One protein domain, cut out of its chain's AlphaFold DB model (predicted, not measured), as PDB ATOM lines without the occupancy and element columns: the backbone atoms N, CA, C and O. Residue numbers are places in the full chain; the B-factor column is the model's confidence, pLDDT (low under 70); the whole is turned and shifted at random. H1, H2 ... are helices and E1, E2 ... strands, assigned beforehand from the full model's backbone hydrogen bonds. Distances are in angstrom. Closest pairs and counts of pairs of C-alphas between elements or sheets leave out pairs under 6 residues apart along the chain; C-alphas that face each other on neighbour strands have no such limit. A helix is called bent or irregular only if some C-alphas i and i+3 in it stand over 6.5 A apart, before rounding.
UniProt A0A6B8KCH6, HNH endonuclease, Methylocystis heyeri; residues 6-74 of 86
ATOM      1  N   ALA A   6      56.050 142.114  48.258       91.62
ATOM      2  CA  ALA A   6      56.089 143.417  47.600       91.62
ATOM      3  C   ALA A   6      57.044 143.385  46.401       91.62
ATOM      4  O   ALA A   6      56.692 143.840  45.308       91.62
ATOM      5  N   LYS A   7      58.216 142.766  46.576       92.31
ATOM      6  CA  LYS A   7      59.163 142.512  45.487       92.31
ATOM      7  C   LYS A   7      58.569 141.605  44.408       92.31
ATOM      8  O   LYS A   7      58.658 141.942  43.233       92.31
ATOM      9  N   GLU A   8      57.924 140.496  44.775       90.50
ATOM     10  CA  GLU A   8      57.288 139.587  43.802       90.50
ATOM     11  C   GLU A   8      56.191 140.289  42.985       90.50
ATOM     12  O   GLU A   8      56.069 140.081  41.773       90.50
ATOM     13  N   TYR A   9      55.405 141.155  43.630       91.62
ATOM     14  CA  TYR A   9      54.412 141.944  42.918       91.62
ATOM     15  C   TYR A   9      55.073 142.917  41.944       91.62
ATOM     16  O   TYR A   9      54.732 142.905  40.767       91.62
ATOM     17  N   ARG A  10      56.042 143.717  42.395       91.38
ATOM     18  CA  ARG A  10      56.735 144.690  41.541       91.38
ATOM     19  C   ARG A  10      57.402 144.030  40.334       91.38
ATOM     20  O   ARG A  10      57.248 144.509  39.215       91.38
ATOM     21  N   ASP A  11      58.107 142.929  40.566       93.25
ATOM     22  CA  ASP A  11      58.963 142.313  39.555       93.25
ATOM     23  C   ASP A  11      58.171 141.393  38.601       93.25
ATOM     24  O   ASP A  11      58.616 141.135  37.484       93.25
ATOM     25  N   TYR A  12      56.994 140.896  39.008       91.12
ATOM     26  CA  TYR A  12      56.203 139.958  38.202       91.12
ATOM     27  C   TYR A  12      54.729 140.348  38.067       91.12
ATOM     28  O   TYR A  12      54.286 140.696  36.970       91.12
ATOM     29  N   GLN A  13      53.941 140.298  39.146       88.88
ATOM     30  CA  GLN A  13      52.471 140.417  39.057       88.88
ATOM     31  C   GLN A  13      51.982 141.811  38.626       88.88
ATOM     32  O   GLN A  13      50.915 141.938  38.026       88.88
ATOM     33  N   GLY A  14      52.758 142.847  38.929       91.31
ATOM     34  CA  GLY A  14      52.512 144.246  38.596       91.31
ATOM     35  C   GLY A  14      53.023 144.642  37.212       91.31
ATOM     36  O   GLY A  14      52.785 145.766  36.781       91.31
ATOM     37  N   THR A  15      53.692 143.738  36.490       94.06
ATOM     38  CA  THR A  15      54.107 144.015  35.111       94.06
ATOM     39  C   THR A  15      52.878 144.221  34.210       94.06
ATOM     40  O   THR A  15      51.862 143.533  34.383       94.06
ATOM     41  N   PRO A  16      52.947 145.103  33.193       93.75
ATOM     42  CA  PRO A  16      51.832 145.336  32.269       93.75
ATOM     43  C   PRO A  16      51.307 144.050  31.618       93.75
ATOM     44  O   PRO A  16      50.102 143.878  31.446       93.75
ATOM     45  N   ALA A  17      52.203 143.103  31.321       89.06
ATOM     46  CA  ALA A  17      51.847 141.805  30.760       89.06
ATOM     47  C   ALA A  17      50.979 140.968  31.718       89.06
ATOM     48  O   ALA A  17      49.967 140.408  31.294       89.06
ATOM     49  N   GLN A  18      51.335 140.885  33.005       90.44
ATOM     50  CA  GLN A  18      50.532 140.148  33.988       90.44
ATOM     51  C   GLN A  18      49.207 140.851  34.290       90.44
ATOM     52  O   GLN A  18      48.173 140.185  34.393       90.44
ATOM     53  N   ILE A  19      49.201 142.187  34.344       91.50
ATOM     54  CA  ILE A  19      47.973 142.979  34.498       91.50
ATOM     55  C   ILE A  19      47.026 142.739  33.317       91.50
ATOM     56  O   ILE A  19      45.841 142.475  33.539       91.50
ATOM     57  N   LYS A  20      47.535 142.748  32.078       88.75
ATOM     58  CA  LYS A  20      46.752 142.440  30.874       88.75
ATOM     59  C   LYS A  20      46.157 141.031  30.944       88.75
ATOM     60  O   LYS A  20      44.944 140.881  30.827       88.75
ATOM     61  N   LYS A  21      46.974 140.018  31.260       85.88
ATOM     62  CA  LYS A  21      46.512 138.627  31.443       85.88
ATOM     63  C   LYS A  21      45.443 138.505  32.535       85.88
ATOM     64  O   LYS A  21      44.487 137.746  32.393       85.88
ATOM     65  N   ARG A  22      45.577 139.241  33.643       88.19
ATOM     66  CA  ARG A  22      44.562 139.287  34.709       88.19
ATOM     67  C   ARG A  22      43.262 139.920  34.218       88.19
ATOM     68  O   ARG A  22      42.200 139.363  34.479       88.19
ATOM     69  N   SER A  23      43.351 141.049  33.518       89.88
ATOM     70  CA  SER A  23      42.198 141.749  32.943       89.88
ATOM     71  C   SER A  23      41.412 140.839  31.997       89.88
ATOM     72  O   SER A  23      40.204 140.680  32.143       89.88
ATOM     73  N   GLU A  24      42.115 140.133  31.114       86.00
ATOM     74  CA  GLU A  24      41.538 139.156  30.191       86.00
ATOM     75  C   GLU A  24      40.790 138.017  30.903       86.00
ATOM     76  O   GLU A  24      39.658 137.691  30.542       86.00
ATOM     77  N   ARG A  25      41.375 137.440  31.963       85.31
ATOM     78  CA  ARG A  25      40.699 136.407  32.772       85.31
ATOM     79  C   ARG A  25      39.443 136.940  33.459       85.31
ATOM     80  O   ARG A  25      38.427 136.246  33.504       85.31
ATOM     81  N   ASN A  26      39.500 138.162  33.986       88.81
ATOM     82  CA  ASN A  26      38.344 138.805  34.609       88.81
ATOM     83  C   ASN A  26      37.239 139.059  33.582       88.81
ATOM     84  O   ASN A  26      36.076 138.785  33.867       88.81
ATOM     85  N   HIS A  27      37.599 139.504  32.378       88.38
ATOM     86  CA  HIS A  27      36.660 139.688  31.279       88.38
ATOM     87  C   HIS A  27      35.954 138.377  30.913       88.38
ATOM     88  O   HIS A  27      34.726 138.324  30.893       88.38
ATOM     89  N   ALA A  28      36.706 137.287  30.732       86.25
ATOM     90  CA  ALA A  28      36.138 135.965  30.468       86.25
ATOM     91  C   ALA A  28      35.173 135.503  31.580       86.25
ATOM     92  O   ALA A  28      34.119 134.928  31.303       86.25
ATOM     93  N   ARG A  29      35.498 135.789  32.851       88.94
ATOM     94  CA  ARG A  29      34.614 135.489  33.987       88.94
ATOM     95  C   ARG A  29      33.330 136.315  33.954       88.94
ATOM     96  O   ARG A  29      32.263 135.747  34.164       88.94
ATOM     97  N   LEU A  30      33.424 137.610  33.659       89.75
ATOM     98  CA  LEU A  30      32.265 138.494  33.521       89.75
ATOM     99  C   LEU A  30      31.357 138.058  32.367       89.75
ATOM    100  O   LEU A  30      30.139 138.050  32.520       89.75
ATOM    101  N   GLU A  31      31.915 137.657  31.224       88.00
ATOM    102  CA  GLU A  31      31.112 137.137  30.115       88.00
ATOM    103  C   GLU A  31      30.380 135.844  30.475       88.00
ATOM    104  O   GLU A  31      29.197 135.692  30.167       88.00
ATOM    105  N   ALA A  32      31.068 134.910  31.134       87.19
ATOM    106  CA  ALA A  32      30.452 133.668  31.583       87.19
ATOM    107  C   ALA A  32      29.355 133.924  32.623       87.19
ATOM    108  O   ALA A  32      28.308 133.283  32.582       87.19
ATOM    109  N   GLU A  33      29.565 134.892  33.516       89.38
ATOM    110  CA  GLU A  33      28.560 135.336  34.478       89.38
ATOM    111  C   GLU A  33      27.327 135.926  33.788       89.38
ATOM    112  O   GLU A  33      26.210 135.556  34.135       89.38
ATOM    113  N   LYS A  34      27.516 136.785  32.777       88.38
ATOM    114  CA  LYS A  34      26.416 137.361  31.986       88.38
ATOM    115  C   LYS A  34      25.606 136.294  31.244       88.38
ATOM    116  O   LYS A  34      24.398 136.436  31.119       88.38
ATOM    117  N   LYS A  35      26.263 135.242  30.745       86.69
ATOM    118  CA  LYS A  35      25.628 134.187  29.932       86.69
ATOM    119  C   LYS A  35      24.946 133.099  30.755       86.69
ATOM    120  O   LYS A  35      23.899 132.607  30.356       86.69
ATOM    121  N   LEU A  36      25.566 132.680  31.857       86.75
ATOM    122  CA  LEU A  36      25.149 131.502  32.629       86.75
ATOM    123  C   LEU A  36      24.605 131.860  34.018       86.75
ATOM    124  O   LEU A  36      24.026 131.013  34.696       86.75
ATOM    125  N   GLY A  37      24.820 133.096  34.467       89.00
ATOM    126  CA  GLY A  37      24.495 133.554  35.809       89.00
ATOM    127  C   GLY A  37      25.568 133.216  36.850       89.00
ATOM    128  O   GLY A  37      26.325 132.245  36.744       89.00
ATOM    129  N   LYS A  38      25.597 134.012  37.928       87.75
ATOM    130  CA  LYS A  38      26.527 133.856  39.066       87.75
ATOM    131  C   LYS A  38      26.478 132.464  39.700       87.75
ATOM    132  O   LYS A  38      27.515 131.934  40.100       87.75
ATOM    133  N   ALA A  39      25.289 131.866  39.787       88.69
ATOM    134  CA  ALA A  39      25.100 130.553  40.400       88.69
ATOM    135  C   ALA A  39      25.833 129.449  39.622       88.69
ATOM    136  O   ALA A  39      26.483 128.595  40.224       88.69
ATOM    137  N   ALA A  40      25.803 129.506  38.287       84.62
ATOM    138  CA  ALA A  40      26.407 128.493  37.430       84.62
ATOM    139  C   ALA A  40      27.943 128.464  37.510       84.62
ATOM    140  O   ALA A  40      28.534 127.396  37.323       84.62
ATOM    141  N   ILE A  41      28.572 129.607  37.815       88.31
ATOM    142  CA  ILE A  41      30.034 129.777  37.916       88.31
ATOM    143  C   ILE A  41      30.567 129.746  39.360       88.31
ATOM    144  O   ILE A  41      31.783 129.812  39.578       88.31
ATOM    145  N   LYS A  42      29.688 129.665  40.367       89.81
ATOM    146  CA  LYS A  42      30.085 129.648  41.781       89.81
ATOM    147  C   LYS A  42      30.949 128.417  42.070       89.81
ATOM    148  O   LYS A  42      30.559 127.293  41.772       89.81
ATOM    149  N   GLY A  43      32.139 128.637  42.631       88.62
ATOM    150  CA  GLY A  43      33.093 127.563  42.939       88.62
ATOM    151  C   GLY A  43      33.692 126.862  41.712       88.62
ATOM    152  O   GLY A  43      34.327 125.819  41.859       88.62
ATOM    153  N   LYS A  44      33.497 127.414  40.508       90.69
ATOM    154  CA  LYS A  44      34.023 126.878  39.252       90.69
ATOM    155  C   LYS A  44      35.054 127.827  38.640       90.69
ATOM    156  O   LYS A  44      35.008 129.048  38.833       90.69
ATOM    157  N   ASP A  45      35.974 127.240  37.887       90.00
ATOM    158  CA  ASP A  45      36.968 127.962  37.105       90.00
ATOM    159  C   ASP A  45      36.453 128.157  35.665       90.00
ATOM    160  O   ASP A  45      35.662 127.360  35.152       90.00
ATOM    161  N   ILE A  46      36.922 129.218  35.005       89.25
ATOM    162  CA  ILE A  46      36.757 129.416  33.560       89.25
ATOM    163  C   ILE A  46      38.023 128.879  32.900       89.25
ATOM    164  O   ILE A  46      39.073 129.515  32.969       89.25
ATOM    165  N   GLY A  47      37.932 127.682  32.333       87.62
ATOM    166  CA  GLY A  47      39.024 127.051  31.604       87.62
ATOM    167  C   GLY A  47      38.990 127.427  30.129       87.62
ATOM    168  O   GLY A  47      37.919 127.630  29.552       87.62
ATOM    169  N   HIS A  48      40.157 127.480  29.500       85.94
ATOM    170  CA  HIS A  48      40.268 127.560  28.046       85.94
ATOM    171  C   HIS A  48      40.295 126.145  27.457       85.94
ATOM    172  O   HIS A  48      40.916 125.251  28.030       85.94
ATOM    173  N   LYS A  49      39.608 125.922  26.333       84.44
ATOM    174  CA  LYS A  49      39.679 124.663  25.573       84.44
ATOM    175  C   LYS A  49      41.071 124.535  24.957       84.44
ATOM    176  O   LYS A  49      41.806 123.628  25.331       84.44
ATOM    177  N   LYS A  50      41.450 125.538  24.159       84.31
ATOM    178  CA  LYS A  50      42.804 125.753  23.660       84.31
ATOM    179  C   LYS A  50      43.522 126.763  24.543       84.31
ATOM    180  O   LYS A  50      43.028 127.877  24.737       84.31
ATOM    181  N   ALA A  51      44.682 126.394  25.076       81.44
ATOM    182  CA  ALA A  51      45.476 127.292  25.909       81.44
ATOM    183  C   ALA A  51      45.897 128.556  25.140       81.44
ATOM    184  O   ALA A  51      46.189 128.482  23.947       81.44
ATOM    185  N   LEU A  52      45.978 129.702  25.827       79.12
ATOM    186  CA  LEU A  52      46.428 130.964  25.219       79.12
ATOM    187  C   LEU A  52      47.840 130.836  24.621       79.12
ATOM    188  O   LEU A  52      48.072 131.301  23.510       79.12
ATOM    189  N   ASP A  53      48.736 130.112  25.299       76.25
ATOM    190  CA  ASP A  53      50.103 129.846  24.822       76.25
ATOM    191  C   ASP A  53      50.132 128.986  23.538       76.25
ATOM    192  O   ASP A  53      51.076 129.075  22.762       76.25
ATOM    193  N   ASN A  54      49.070 128.214  23.268       79.38
ATOM    194  CA  ASN A  54      48.904 127.423  22.041       79.38
ATOM    195  C   ASN A  54      48.051 128.165  20.986       79.38
ATOM    196  O   ASN A  54      47.484 127.547  20.083       79.38
ATOM    197  N   GLY A  55      47.896 129.489  21.098       81.56
ATOM    198  CA  GLY A  55      47.097 130.298  20.170       81.56
ATOM    199  C   GLY A  55      45.586 130.185  20.390       81.56
ATOM    200  O   GLY A  55      44.809 130.307  19.445       81.56
ATOM    201  N   GLY A  56      45.156 129.877  21.614       83.75
ATOM    202  CA  GLY A  56      43.768 130.041  22.037       83.75
ATOM    203  C   GLY A  56      43.394 131.514  22.223       83.75
ATOM    204  O   GLY A  56      44.252 132.391  22.285       83.75
ATOM    205  N   SER A  57      42.099 131.789  22.353       84.69
ATOM    206  CA  SER A  57      41.565 133.139  22.571       84.69
ATOM    207  C   SER A  57      40.680 133.204  23.820       84.69
ATOM    208  O   SER A  57      40.302 132.179  24.387       84.69
ATOM    209  N   ASN A  58      40.311 134.410  24.251       82.62
ATOM    210  CA  ASN A  58      39.325 134.608  25.323       82.62
ATOM    211  C   ASN A  58      37.878 134.609  24.807       82.62
ATOM    212  O   ASN A  58      36.977 135.033  25.527       82.62
ATOM    213  N   SER A  59      37.639 134.170  23.566       83.88
ATOM    214  CA  SER A  59      36.286 134.103  23.029       83.88
ATOM    215  C   SER A  59      35.450 133.095  23.809       83.88
ATOM    216  O   SER A  59      35.934 132.051  24.252       83.88
ATOM    217  N   ALA A  60      34.150 133.357  23.888       81.06
ATOM    218  CA  ALA A  60      33.214 132.439  24.524       81.06
ATOM    219  C   ALA A  60      33.209 131.032  23.903       81.06
ATOM    220  O   ALA A  60      32.912 130.059  24.590       81.06
ATOM    221  N   SER A  61      33.579 130.911  22.624       84.62
ATOM    222  CA  SER A  61      33.757 129.621  21.954       84.62
ATOM    223  C   SER A  61      34.939 128.815  22.509       84.62
ATOM    224  O   SER A  61      34.878 127.582  22.499       84.62
ATOM    225  N   ASN A  62      35.974 129.483  23.037       86.19
ATOM    226  CA  ASN A  62      37.163 128.865  23.621       86.19
ATOM    227  C   ASN A  62      37.117 128.763  25.156       86.19
ATOM    228  O   ASN A  62      37.878 127.992  25.732       86.19
ATOM    229  N   THR A  63      36.236 129.487  25.845       88.75
ATOM    230  CA  THR A  63      36.076 129.368  27.306       88.75
ATOM    231  C   THR A  63      35.023 128.328  27.686       88.75
ATOM    232  O   THR A  63      33.992 128.204  27.027       88.75
ATOM    233  N   LYS A  64      35.238 127.600  28.782       89.19
ATOM    234  CA  LYS A  64      34.269 126.671  29.374       89.19
ATOM    235  C   LYS A  64      34.282 126.759  30.896       89.19
ATOM    236  O   LYS A  64      35.332 126.911  31.514       89.19
ATOM    237  N   VAL A  65      33.113 126.613  31.508       90.44
ATOM    238  CA  VAL A  65      32.999 126.496  32.964       90.44
ATOM    239  C   VAL A  65      33.401 125.081  33.375       90.44
ATOM    240  O   VAL A  65      32.838 124.107  32.880       90.44
ATOM    241  N   GLN A  66      34.369 124.951  34.278       89.25
ATOM    242  CA  GLN A  66      34.886 123.660  34.733       89.25
ATOM    243  C   GLN A  66      35.024 123.606  36.252       89.25
ATOM    244  O   GLN A  66      35.184 124.624  36.926       89.25
ATOM    245  N   SER A  67      34.992 122.394  36.808       89.75
ATOM    246  CA  SER A  67      35.341 122.201  38.213       89.75
ATOM    247  C   SER A  67      36.813 122.544  38.448       89.75
ATOM    248  O   SER A  67      37.673 122.291  37.600       89.75
ATOM    249  N   VAL A  68      37.109 123.075  39.634       88.19
ATOM    250  CA  VAL A  68      38.474 123.402  40.071       88.19
ATOM    251  C   VAL A  68      39.406 122.195  39.934       88.19
ATOM    252  O   VAL A  68      40.512 122.318  39.412       88.19
ATOM    253  N   LYS A  69      38.938 121.005  40.337       86.56
ATOM    254  CA  LYS A  69      39.708 119.758  40.240       86.56
ATOM    255  C   LYS A  69      40.088 119.429  38.796       86.56
ATOM    256  O   LYS A  69      41.228 119.059  38.548       86.56
ATOM    257  N   SER A  70      39.171 119.602  37.843       86.00
ATOM    258  CA  SER A  70      39.446 119.342  36.426       86.00
ATOM    259  C   SER A  70      40.400 120.384  35.830       86.00
ATOM    260  O   SER A  70      41.389 120.022  35.198       86.00
ATOM    261  N   ASN A  71      40.152 121.673  36.081       85.00
ATOM    262  CA  ASN A  71      40.927 122.765  35.486       85.00
ATOM    263  C   ASN A  71      42.329 122.941  36.092       85.00
ATOM    264  O   ASN A  71      43.237 123.404  35.417       85.00
ATOM    265  N   ARG A  72      42.538 122.586  37.363       85.50
ATOM    266  CA  ARG A  72      43.865 122.670  38.004       85.50
ATOM    267  C   ARG A  72      44.603 121.335  37.980       85.50
ATOM    268  O   ARG A  72      45.828 121.312  38.000       85.50
ATOM    269  N   GLY A  73      43.862 120.231  37.904       81.50
ATOM    270  CA  GLY A  73      44.392 118.872  37.950       81.50
ATOM    271  C   GLY A  73      44.788 118.275  36.601       81.50
ATOM    272  O   GLY A  73      45.337 117.179  36.599       81.50
ATOM    273  N   TRP A  74      44.576 118.948  35.462       74.75
ATOM    274  CA  TRP A  74      44.913 118.388  34.137       74.75
ATOM    275  C   TRP A  74      46.402 118.029  33.971       74.75
ATOM    276  O   TRP A  74      46.761 117.256  33.086       74.75
TER     277      TRP A  74
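This is residues 6 to 74 of the 86 residues of the protein "HNH endonuclease" of Methylocystis heyeri (UniProt A0A6B8KCH6). A small two-stranded hairpin, E1 and E2, packs on the later part of one long helix, H2, with H4 on its far side from H2. At the opposite end of H2 the short helix H1 turns a corner, away from the hairpin, and the tiny H3 sits at the other end. The 69 printed residues have four named helices and two strands, in the order H1 H2 H3 E1 E2 H4; the sheet, E1 - E2, is antiparallel and the class is mixed, helices and strands. The whole is only just loose, close to compact, with a radius of gyration of the C-alphas of 13.3 A and spans of 37 by 26 by 24 A.

E1, residues 44 to 48, and E2, residues 63 to 67, form an antiparallel hairpin at 140 degrees, with N 45 and O 66 within hydrogen-bond range at 2.9 A. The closest C-alphas of H2, residues 16 to 36, and E1 are those of Arg 29 and Ile 46, 6.5 A apart. For E1 and H4, residues 68 to 73, they are those of Asp 45 and Val 68, 5.6 A apart. H2, with residues 32 to 33 alone, and H3, residues 38 to 41, only just touch, only at the corner, with 3 pairs of C-alphas within 8 A; the closest are those of Glu 33 and Ile 41, 6.7 A. H1, residues 6 to 13, is close to but not clearly touching H2, the closest C-alphas being those of Gln 13 and Ile 19, 6.9 A; they run the same way at a steep tilt of 68 degrees, only just short of about perpendicular. Every O i to N i+4 pair is within hydrogen-bond range in H1, H2 and H4; H3 is too short for one.

E1 is 12.8 A long and E2 13.1 A. H2 measures 30.1 A, from C-alpha 16 at (51.832, 145.336, 32.269) to C-alpha 36 at (25.149, 131.502, 32.629). H1, 9.8 A, is only just irregular: C-alphas 10 and 13 are 6.53 A apart. H3 measures 5.5 A, and H4, 7.7 A, ends with C-alpha 73 at (44.392, 118.872, 37.950).

The C-alphas farthest apart, those of Lys 7 and Leu 36, are 38.0 A apart. The printed part has no cut; the link from E1 to E2, residues 49 to 62, is long and the others are tight. No printed residue has a pLDDT under 70.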